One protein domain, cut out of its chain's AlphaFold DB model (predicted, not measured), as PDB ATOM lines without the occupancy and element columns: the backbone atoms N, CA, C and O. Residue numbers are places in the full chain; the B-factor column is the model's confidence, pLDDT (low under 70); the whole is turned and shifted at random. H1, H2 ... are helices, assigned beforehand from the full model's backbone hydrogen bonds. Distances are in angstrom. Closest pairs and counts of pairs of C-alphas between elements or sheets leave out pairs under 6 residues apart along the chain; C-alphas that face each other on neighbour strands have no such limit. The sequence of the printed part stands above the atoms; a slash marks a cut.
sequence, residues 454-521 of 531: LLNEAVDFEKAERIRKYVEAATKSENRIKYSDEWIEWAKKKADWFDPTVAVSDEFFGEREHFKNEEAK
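This is residues 454 to 521 of the 531 residues of an uncharacterized protein of Enterococcus casseliflavus (UniProt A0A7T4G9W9). This is a helical hairpin: the long helix H1 and the shorter H2 lie side by side and run opposite ways. Residues 476 to 481, in the turn between them, stick out at one end, and a long stretch without a named element, residues 499 to 521, loops about the other end. The printed part has 68 residues with two named helices, H1 then H2, and no named strand; its class is all helix. It is only just compact, close to loose, with a radius of gyration of the C-alphas of 13.0 A, and elongated, spanning 38 by 22 by 20 A.

Find C-alpha 454 at (47.877, 122.634, 27.344); here H1, residues 454 to 475, begins, and it runs 31.4 A to C-alpha 475 at (66.873, 131.576, 50.733). Go on to Asp 485 for H2, residues 485 to 498, which runs 20.2 A from its first C-alpha to C-alpha 498 at (60.784, 124.762, 33.236).

Look at Ala 464 and Ala 495, whose C-alphas are the closest of H1 and H2, 4.6 A apart. The two helices touch, with 21 pairs of C-alphas within 8 A. They form a hairpin, at a shallow tilt of 12 degrees, and run opposite ways. In both H1 and H2, every O i to N i+4 pair is within hydrogen-bond range.

The two C-alphas farthest apart are those of Leu 454 and Ile 481, at 38.8 A. The link from H1 to H2 is short, with 9 residues, of which 476 to 481 stand free. The C-alphas of residues 499 to 521 lie 7 to 17 A from the mean of the C-alphas. The printed part has no cut; its mean pLDDT is 87.6, and no printed residue is under 70.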
ATOM      1  N   LEU A 454      48.184 121.797  26.186       93.50
ATOM      2  CA  LEU A 454      47.877 122.634  27.344       93.50
ATOM      3  C   LEU A 454      48.165 121.912  28.668       93.50
ATOM      4  O   LEU A 454      48.756 122.494  29.574       93.50
ATOM      5  N   LEU A 455      47.768 120.641  28.786       93.62
ATOM      6  CA  LEU A 455      48.017 119.856  29.994       93.62
ATOM      7  C   LEU A 455      49.520 119.662  30.242       93.62
ATOM      8  O   LEU A 455      49.981 119.806  31.373       93.62
ATOM      9  N   ASN A 456      50.289 119.365  29.192       92.75
ATOM     10  CA  ASN A 456      51.737 119.192  29.291       92.75
ATOM     11  C   ASN A 456      52.455 120.490  29.691       92.75
ATOM     12  O   ASN A 456      53.392 120.445  30.491       92.75
ATOM     13  N   GLU A 457      52.018 121.632  29.158       91.88
ATOM     14  CA  GLU A 457      52.536 122.949  29.538       91.88
ATOM     15  C   GLU A 457      52.184 123.280  30.991       91.88
ATOM     16  O   GLU A 457      53.059 123.687  31.753       91.88
ATOM     17  N   ALA A 458      50.944 123.020  31.416       93.25
ATOM     18  CA  ALA A 458      50.508 123.251  32.791       93.25
ATOM     19  C   ALA A 458      51.338 122.455  33.815       93.25
ATOM     20  O   ALA A 458      51.699 122.985  34.864       93.25
ATOM     21  N   VAL A 459      51.696 121.207  33.498       92.56
ATOM     22  CA  VAL A 459      52.565 120.378  34.353       92.56
ATOM     23  C   VAL A 459      53.978 120.959  34.465       92.56
ATOM     24  O   VAL A 459      54.575 120.951  35.544       92.56
ATOM     25  N   ASP A 460      54.543 121.462  33.367       90.00
ATOM     26  CA  ASP A 460      55.861 122.103  33.392       90.00
ATOM     27  C   ASP A 460      55.817 123.444  34.161       90.00
ATOM     28  O   ASP A 460      56.705 123.705  34.977       90.00
ATOM     29  N   PHE A 461      54.733 124.215  34.027       93.25
ATOM     30  CA  PHE A 461      54.483 125.412  34.836       93.25
ATOM     31  C   PHE A 461      54.388 125.093  36.339       93.25
ATOM     32  O   PHE A 461      55.026 125.757  37.159       93.25
ATOM     33  N   GLU A 462      53.670 124.031  36.724       94.12
ATOM     34  CA  GLU A 462      53.584 123.586  38.121       94.12
ATOM     35  C   GLU A 462      54.968 123.217  38.684       94.12
ATOM     36  O   GLU A 462      55.308 123.575  39.818       94.12
ATOM     37  N   LYS A 463      55.809 122.541  37.890       91.25
ATOM     38  CA  LYS A 463      57.194 122.229  38.283       91.25
ATOM     39  C   LYS A 463      58.012 123.497  38.494       91.25
ATOM     40  O   LYS A 463      58.723 123.571  39.498       91.25
ATOM     41  N   ALA A 464      57.900 124.479  37.600       92.25
ATOM     42  CA  ALA A 464      58.576 125.764  37.739       92.25
ATOM     43  C   ALA A 464      58.156 126.484  39.026       92.25
ATOM     44  O   ALA A 464      59.013 126.876  39.822       92.25
ATOM     45  N   GLU A 465      56.851 126.571  39.304       94.31
ATOM     46  CA  GLU A 465      56.348 127.132  40.562       94.31
ATOM     47  C   GLU A 465      56.874 126.382  41.787       94.31
ATOM     48  O   GLU A 465      57.268 127.000  42.779       94.31
ATOM     49  N   ARG A 466      56.887 125.046  41.738       95.06
ATOM     50  CA  ARG A 466      57.376 124.216  42.841       95.06
ATOM     51  C   ARG A 466      58.859 124.461  43.110       95.06
ATOM     52  O   ARG A 466      59.248 124.550  44.275       95.06
ATOM     53  N   ILE A 467      59.672 124.620  42.063       92.44
ATOM     54  CA  ILE A 467      61.089 124.988  42.191       92.44
ATOM     55  C   ILE A 467      61.213 126.400  42.772       92.44
ATOM     56  O   ILE A 467      61.957 126.580  43.733       92.44
ATOM     57  N   ARG A 468      60.453 127.389  42.279       92.69
ATOM     58  CA  ARG A 468      60.478 128.770  42.805       92.69
ATOM     59  C   ARG A 468      60.130 128.828  44.294       92.69
ATOM     60  O   ARG A 468      60.876 129.432  45.062       92.69
ATOM     61  N   LYS A 469      59.069 128.131  44.717       93.50
ATOM     62  CA  LYS A 469      58.668 128.005  46.133       93.50
ATOM     63  C   LYS A 469      59.771 127.357  46.978       93.50
ATOM     64  O   LYS A 469      60.052 127.810  48.086       93.50
ATOM     65  N   TYR A 470      60.427 126.317  46.456       91.69
ATOM     66  CA  TYR A 470      61.545 125.667  47.145       91.69
ATOM     67  C   TYR A 470      62.763 126.590  47.282       91.69
ATOM     68  O   TYR A 470      63.357 126.659  48.357       91.69
ATOM     69  N   VAL A 471      63.100 127.346  46.235       91.38
ATOM     70  CA  VAL A 471      64.182 128.340  46.267       91.38
ATOM     71  C   VAL A 471      63.875 129.456  47.267       91.38
ATOM     72  O   VAL A 471      64.750 129.832  48.044       91.38
ATOM     73  N   GLU A 472      62.634 129.949  47.319       91.06
ATOM     74  CA  GLU A 472      62.197 130.913  48.338       91.06
ATOM     75  C   GLU A 472      62.412 130.384  49.760       91.06
ATOM     76  O   GLU A 472      62.970 131.087  50.603       91.06
ATOM     77  N   ALA A 473      62.022 129.137  50.032       90.00
ATOM     78  CA  ALA A 473      62.265 128.509  51.328       90.00
ATOM     79  C   ALA A 473      63.771 128.341  51.616       90.00
ATOM     80  O   ALA A 473      64.217 128.611  52.731       90.00
ATOM     81  N   ALA A 474      64.566 127.959  50.612       87.44
ATOM     82  CA  ALA A 474      66.015 127.798  50.730       87.44
ATOM     83  C   ALA A 474      66.737 129.123  51.034       87.44
ATOM     84  O   ALA A 474      67.664 129.138  51.840       87.44
ATOM     85  N   THR A 475      66.279 130.247  50.471       85.44
ATOM     86  CA  THR A 475      66.873 131.576  50.733       85.44
ATOM     87  C   THR A 475      66.714 132.043  52.183       85.44
ATOM     88  O   THR A 475      67.535 132.814  52.678       85.44
ATOM     89  N   LYS A 476      65.674 131.557  52.874       87.12
ATOM     90  CA  LYS A 476      65.361 131.875  54.277       87.12
ATOM     91  C   LYS A 476      66.028 130.919  55.276       87.12
ATOM     92  O   LYS A 476      65.905 131.124  56.478       87.12
ATOM     93  N   SER A 477      66.705 129.871  54.801       84.31
ATOM     94  CA  SER A 477      67.356 128.857  55.637       84.31
ATOM     95  C   SER A 477      68.757 129.294  56.090       84.31
ATOM     96  O   SER A 477      69.510 129.900  55.332       84.31
ATOM     97  N   GLU A 478      69.152 128.907  57.305       76.75
ATOM     98  CA  GLU A 478      70.474 129.207  57.886       76.75
ATOM     99  C   GLU A 478      71.611 128.333  57.315       76.75
ATOM    100  O   GLU A 478      72.790 128.650  57.465       76.75
ATOM    101  N   ASN A 479      71.288 127.242  56.607       78.00
ATOM    102  CA  ASN A 479      72.278 126.336  56.012       78.00
ATOM    103  C   ASN A 479      72.880 126.879  54.699       78.00
ATOM    104  O   ASN A 479      72.528 126.445  53.599       78.00
ATOM    105  N   ARG A 480      73.830 127.810  54.834       74.38
ATOM    106  CA  ARG A 480      74.556 128.448  53.717       74.38
ATOM    107  C   ARG A 480      75.580 127.548  53.022       74.38
ATOM    108  O   ARG A 480      76.000 127.862  51.917       74.38
ATOM    109  N   ILE A 481      75.951 126.422  53.636       74.62
ATOM    110  CA  ILE A 481      76.871 125.441  53.036       74.62
ATOM    111  C   ILE A 481      76.178 124.702  51.884       74.62
ATOM    112  O   ILE A 481      76.800 124.422  50.865       74.62
ATOM    113  N   LYS A 482      74.884 124.394  52.036       76.81
ATOM    114  CA  LYS A 482      74.093 123.719  50.998       76.81
ATOM    115  C   LYS A 482      73.425 124.692  50.023       76.81
ATOM    116  O   LYS A 482      73.322 124.378  48.842       76.81
ATOM    117  N   TYR A 483      72.959 125.842  50.509       85.12
ATOM    118  CA  TYR A 483      72.252 126.844  49.707       85.12
ATOM    119  C   TYR A 483      73.112 128.106  49.563       85.12
ATOM    120  O   TYR A 483      72.871 129.118  50.225       85.12
ATOM    121  N   SER A 484      74.152 128.016  48.733       85.19
ATOM    122  CA  SER A 484      74.973 129.170  48.356       85.19
ATOM    123  C   SER A 484      74.205 130.111  47.420       85.19
ATOM    124  O   SER A 484      73.229 129.711  46.779       85.19
ATOM    125  N   ASP A 485      74.660 131.358  47.306       83.31
ATOM    126  CA  ASP A 485      74.030 132.337  46.413       83.31
ATOM    127  C   ASP A 485      74.132 131.909  44.934       83.31
ATOM    128  O   ASP A 485      73.166 132.047  44.182       83.31
ATOM    129  N   GLU A 486      75.238 131.265  44.545       86.94
ATOM    130  CA  GLU A 486      75.418 130.660  43.215       86.94
ATOM    131  C   GLU A 486      74.395 129.548  42.939       86.94
ATOM    132  O   GLU A 486      73.821 129.471  41.850       86.94
ATOM    133  N   TRP A 487      74.107 128.701  43.937       90.62
ATOM    134  CA  TRP A 487      73.103 127.644  43.806       90.62
ATOM    135  C   TRP A 487      71.687 128.219  43.675       90.62
ATOM    136  O   TRP A 487      70.879 127.708  42.900       90.62
ATOM    137  N   ILE A 488      71.384 129.302  44.398       88.06
ATOM    138  CA  ILE A 488      70.091 129.994  44.316       88.06
ATOM    139  C   ILE A 488      69.891 130.598  42.921       88.06
ATOM    140  O   ILE A 488      68.809 130.457  42.347       88.06
ATOM    141  N   GLU A 489      70.913 131.249  42.359       87.62
ATOM    142  CA  GLU A 489      70.834 131.819  41.010       87.62
ATOM    143  C   GLU A 489      70.684 130.727  39.942       87.62
ATOM    144  O   GLU A 489      69.835 130.841  39.054       87.62
ATOM    145  N   TRP A 490      71.426 129.623  40.075       92.44
ATOM    146  CA  TRP A 490      71.267 128.438  39.231       92.44
ATOM    147  C   TRP A 490      69.844 127.869  39.301       92.44
ATOM    148  O   TRP A 490      69.214 127.645  38.268       92.44
ATOM    149  N   ALA A 491      69.300 127.678  40.504       89.56
ATOM    150  CA  ALA A 491      67.978 127.088  40.692       89.56
ATOM    151  C   ALA A 491      66.850 127.988  40.153       89.56
ATOM    152  O   ALA A 491      65.864 127.468  39.627       89.56
ATOM    153  N   LYS A 492      66.999 129.322  40.220       90.69
ATOM    154  CA  LYS A 492      66.074 130.276  39.578       90.69
ATOM    155  C   LYS A 492      66.107 130.157  38.055       90.69
ATOM    156  O   LYS A 492      65.054 129.966  37.457       90.69
ATOM    157  N   LYS A 493      67.301 130.154  37.449       90.38
ATOM    158  CA  LYS A 493      67.461 129.954  35.997       90.38
ATOM    159  C   LYS A 493      66.867 128.616  35.542       90.38
ATOM    160  O   LYS A 493      66.197 128.557  34.516       90.38
ATOM    161  N   LYS A 494      67.025 127.549  36.337       90.38
ATOM    162  CA  LYS A 494      66.376 126.256  36.065       90.38
ATOM    163  C   LYS A 494      64.854 126.323  36.181       90.38
ATOM    164  O   LYS A 494      64.181 125.702  35.368       90.38
ATOM    165  N   ALA A 495      64.302 127.058  37.146       89.88
ATOM    166  CA  ALA A 495      62.856 127.253  37.235       89.88
ATOM    167  C   ALA A 495      62.302 127.985  36.002       89.88
ATOM    168  O   ALA A 495      61.270 127.576  35.479       89.88
ATOM    169  N   ASP A 496      63.014 128.998  35.505       91.12
ATOM    170  CA  ASP A 496      62.624 129.756  34.307       91.12
ATOM    171  C   ASP A 496      62.741 128.933  33.011       91.12
ATOM    172  O   ASP A 496      61.988 129.165  32.071       91.12
ATOM    173  N   TRP A 497      63.622 127.926  32.977       91.75
ATOM    174  CA  TRP A 497      63.683 126.929  31.898       91.75
ATOM    175  C   TRP A 497      62.522 125.917  31.936       91.75
ATOM    176  O   TRP A 497      62.096 125.410  30.899       91.75
ATOM    177  N   PHE A 498      61.988 125.595  33.119       89.06
ATOM    178  CA  PHE A 498      60.784 124.762  33.236       89.06
ATOM    179  C   PHE A 498      59.494 125.545  32.966       89.06
ATOM    180  O   PHE A 498      58.493 124.925  32.620       89.06
ATOM    181  N   ASP A 499      59.503 126.870  33.110       90.75
ATOM    182  CA  ASP A 499      58.318 127.709  32.951       90.75
ATOM    183  C   ASP A 499      57.989 127.943  31.463       90.75
ATOM    184  O   ASP A 499      58.729 128.666  30.793       90.75
ATOM    185  N   PRO A 500      56.867 127.416  30.936       89.06
ATOM    186  CA  PRO A 500      56.482 127.614  29.539       89.06
ATOM    187  C   PRO A 500      56.169 129.076  29.180       89.06
ATOM    188  O   PRO A 500      56.141 129.413  27.999       89.06
ATOM    189  N   THR A 501      55.927 129.956  30.160       88.88
ATOM    190  CA  THR A 501      55.629 131.381  29.915       88.88
ATOM    191  C   THR A 501      56.878 132.237  29.733       88.88
ATOM    192  O   THR A 501      56.810 133.295  29.108       88.88
ATOM    193  N   VAL A 502      58.017 131.782  30.264       88.06
ATOM    194  CA  VAL A 502      59.312 132.461  30.126       88.06
ATOM    195  C   VAL A 502      60.173 131.748  29.084       88.06
ATOM    196  O   VAL A 502      60.816 132.413  28.275       88.06
ATOM    197  N   ALA A 503      60.151 130.409  29.089       82.06
ATOM    198  CA  ALA A 503      60.803 129.519  28.130       82.06
ATOM    199  C   ALA A 503      62.278 129.878  27.865       82.06
ATOM    200  O   ALA A 503      62.744 129.892  26.725       82.06
ATOM    201  N   VAL A 504      63.027 130.200  28.927       87.25
ATOM    202  CA  VAL A 504      64.455 130.539  28.813       87.25
ATOM    203  C   VAL A 504      65.226 129.304  28.380       87.25
ATOM    204  O   VAL A 504      65.059 128.260  28.991       87.25
ATOM    205  N   SER A 505      66.094 129.415  27.375       84.31
ATOM    206  CA  SER A 505      66.961 128.312  26.940       84.31
ATOM    207  C   SER A 505      68.057 128.020  27.968       84.31
ATOM    208  O   SER A 505      68.696 128.936  28.491       84.31
ATOM    209  N   ASP A 506      68.284 126.739  28.253       88.44
ATOM    210  CA  ASP A 506      69.334 126.307  29.170       88.44
ATOM    211  C   ASP A 506      70.650 126.040  28.437       88.44
ATOM    212  O   ASP A 506      70.669 125.408  27.384       88.44
ATOM    213  N   GLU A 507      71.772 126.438  29.037       85.44
ATOM    214  CA  GLU A 507      73.106 126.284  28.440       85.44
ATOM    215  C   GLU A 507      73.461 124.822  28.107       85.44
ATOM    216  O   GLU A 507      74.126 124.557  27.106       85.44
ATOM    217  N   PHE A 508      72.989 123.858  28.906       81.25
ATOM    218  CA  PHE A 508      73.319 122.441  28.730       81.25
ATOM    219  C   PHE A 508      72.183 121.624  28.111       81.25
ATOM    220  O   PHE A 508      72.447 120.637  27.419       81.25
ATOM    221  N   PHE A 509      70.930 122.002  28.380       81.00
ATOM    222  CA  PHE A 509      69.749 121.255  27.938       81.00
ATOM    223  C   PHE A 509      68.982 121.906  26.778       81.00
ATOM    224  O   PHE A 509      68.069 121.275  26.250       81.00
ATOM    225  N   GLY A 510      69.367 123.111  26.345       85.75
ATOM    226  CA  GLY A 510      68.734 123.835  25.241       85.75
ATOM    227  C   GLY A 510      67.303 124.277  25.549       85.75
ATOM    228  O   GLY A 510      66.931 124.464  26.708       85.75
ATOM    229  N   GLU A 511      66.483 124.439  24.511       86.44
ATOM    230  CA  GLU A 511      65.063 124.776  24.648       86.44
ATOM    231  C   GLU A 511      64.237 123.555  25.064       86.44
ATOM    232  O   GLU A 511      64.385 122.454  24.527       86.44
ATOM    233  N   ARG A 512      63.331 123.752  26.023       84.50
ATOM    234  CA  ARG A 512      62.434 122.698  26.488       84.50
ATOM    235  C   ARG A 512      61.178 122.661  25.622       84.50
ATOM    236  O   ARG A 512      60.436 123.628  25.521       84.50
ATOM    237  N   GLU A 513      60.884 121.507  25.031       87.00
ATOM    238  CA  GLU A 513      59.691 121.326  24.195       87.00
ATOM    239  C   GLU A 513      58.427 121.119  25.051       87.00
ATOM    240  O   GLU A 513      57.915 120.004  25.158       87.00
ATOM    241  N   HIS A 514      57.921 122.188  25.679       86.81
ATOM    242  CA  HIS A 514      56.832 122.159  26.671       86.81
ATOM    243  C   HIS A 514      55.520 121.497  26.199       86.81
ATOM    244  O   HIS A 514      54.769 120.975  27.020       86.81
ATOM    245  N   PHE A 515      55.280 121.383  24.895       85.62
ATOM    246  CA  PHE A 515      54.115 120.685  24.342       85.62
ATOM    247  C   PHE A 515      54.216 119.143  24.391       85.62
ATOM    248  O   PHE A 515      53.199 118.452  24.272       85.62
ATOM    249  N   LYS A 516      55.417 118.563  24.558       87.25
ATOM    250  CA  LYS A 516      55.617 117.097  24.594       87.25
ATOM    251  C   LYS A 516      55.209 116.473  25.936       87.25
ATOM    252  O   LYS A 516      55.096 117.156  26.949       87.25
ATOM    253  N   ASN A 517      55.003 115.158  25.966       85.81
ATOM    254  CA  ASN A 517      54.723 114.450  27.219       85.81
ATOM    255  C   ASN A 517      55.977 114.363  28.114       85.81
ATOM    256  O   ASN A 517      57.100 114.610  27.671       85.81
ATOM    257  N   GLU A 518      55.794 114.001  29.385       79.88
ATOM    258  CA  GLU A 518      56.902 113.945  30.349       79.88
ATOM    259  C   GLU A 518      58.001 112.961  29.949       79.88
ATOM    260  O   GLU A 518      59.174 113.297  30.082       79.88
ATOM    261  N   GLU A 519      57.636 111.795  29.411       81.69
ATOM    262  CA  GLU A 519      58.579 110.752  28.989       81.69
ATOM    263  C   GLU A 519      59.555 111.235  27.911       81.69
ATOM    264  O   GLU A 519      60.745 110.912  27.952       81.69
ATOM    265  N   ALA A 520      59.073 112.053  26.970       79.31
ATOM    266  CA  ALA A 520      59.900 112.636  25.920       79.31
ATOM    267  C   ALA A 520      60.818 113.761  26.428       79.31
ATOM    268  O   ALA A 520      61.805 114.080  25.769       79.31
ATOM    269  N   LYS A 521      60.517 114.344  27.595       81.00
ATOM    270  CA  LYS A 521      61.256 115.459  28.211       81.00
ATOM    271  C   LYS A 521      62.156 115.027  29.376       81.00
ATOM    272  O   LYS A 521      62.645 115.883  30.122       81.00
TER     273      LYS A 521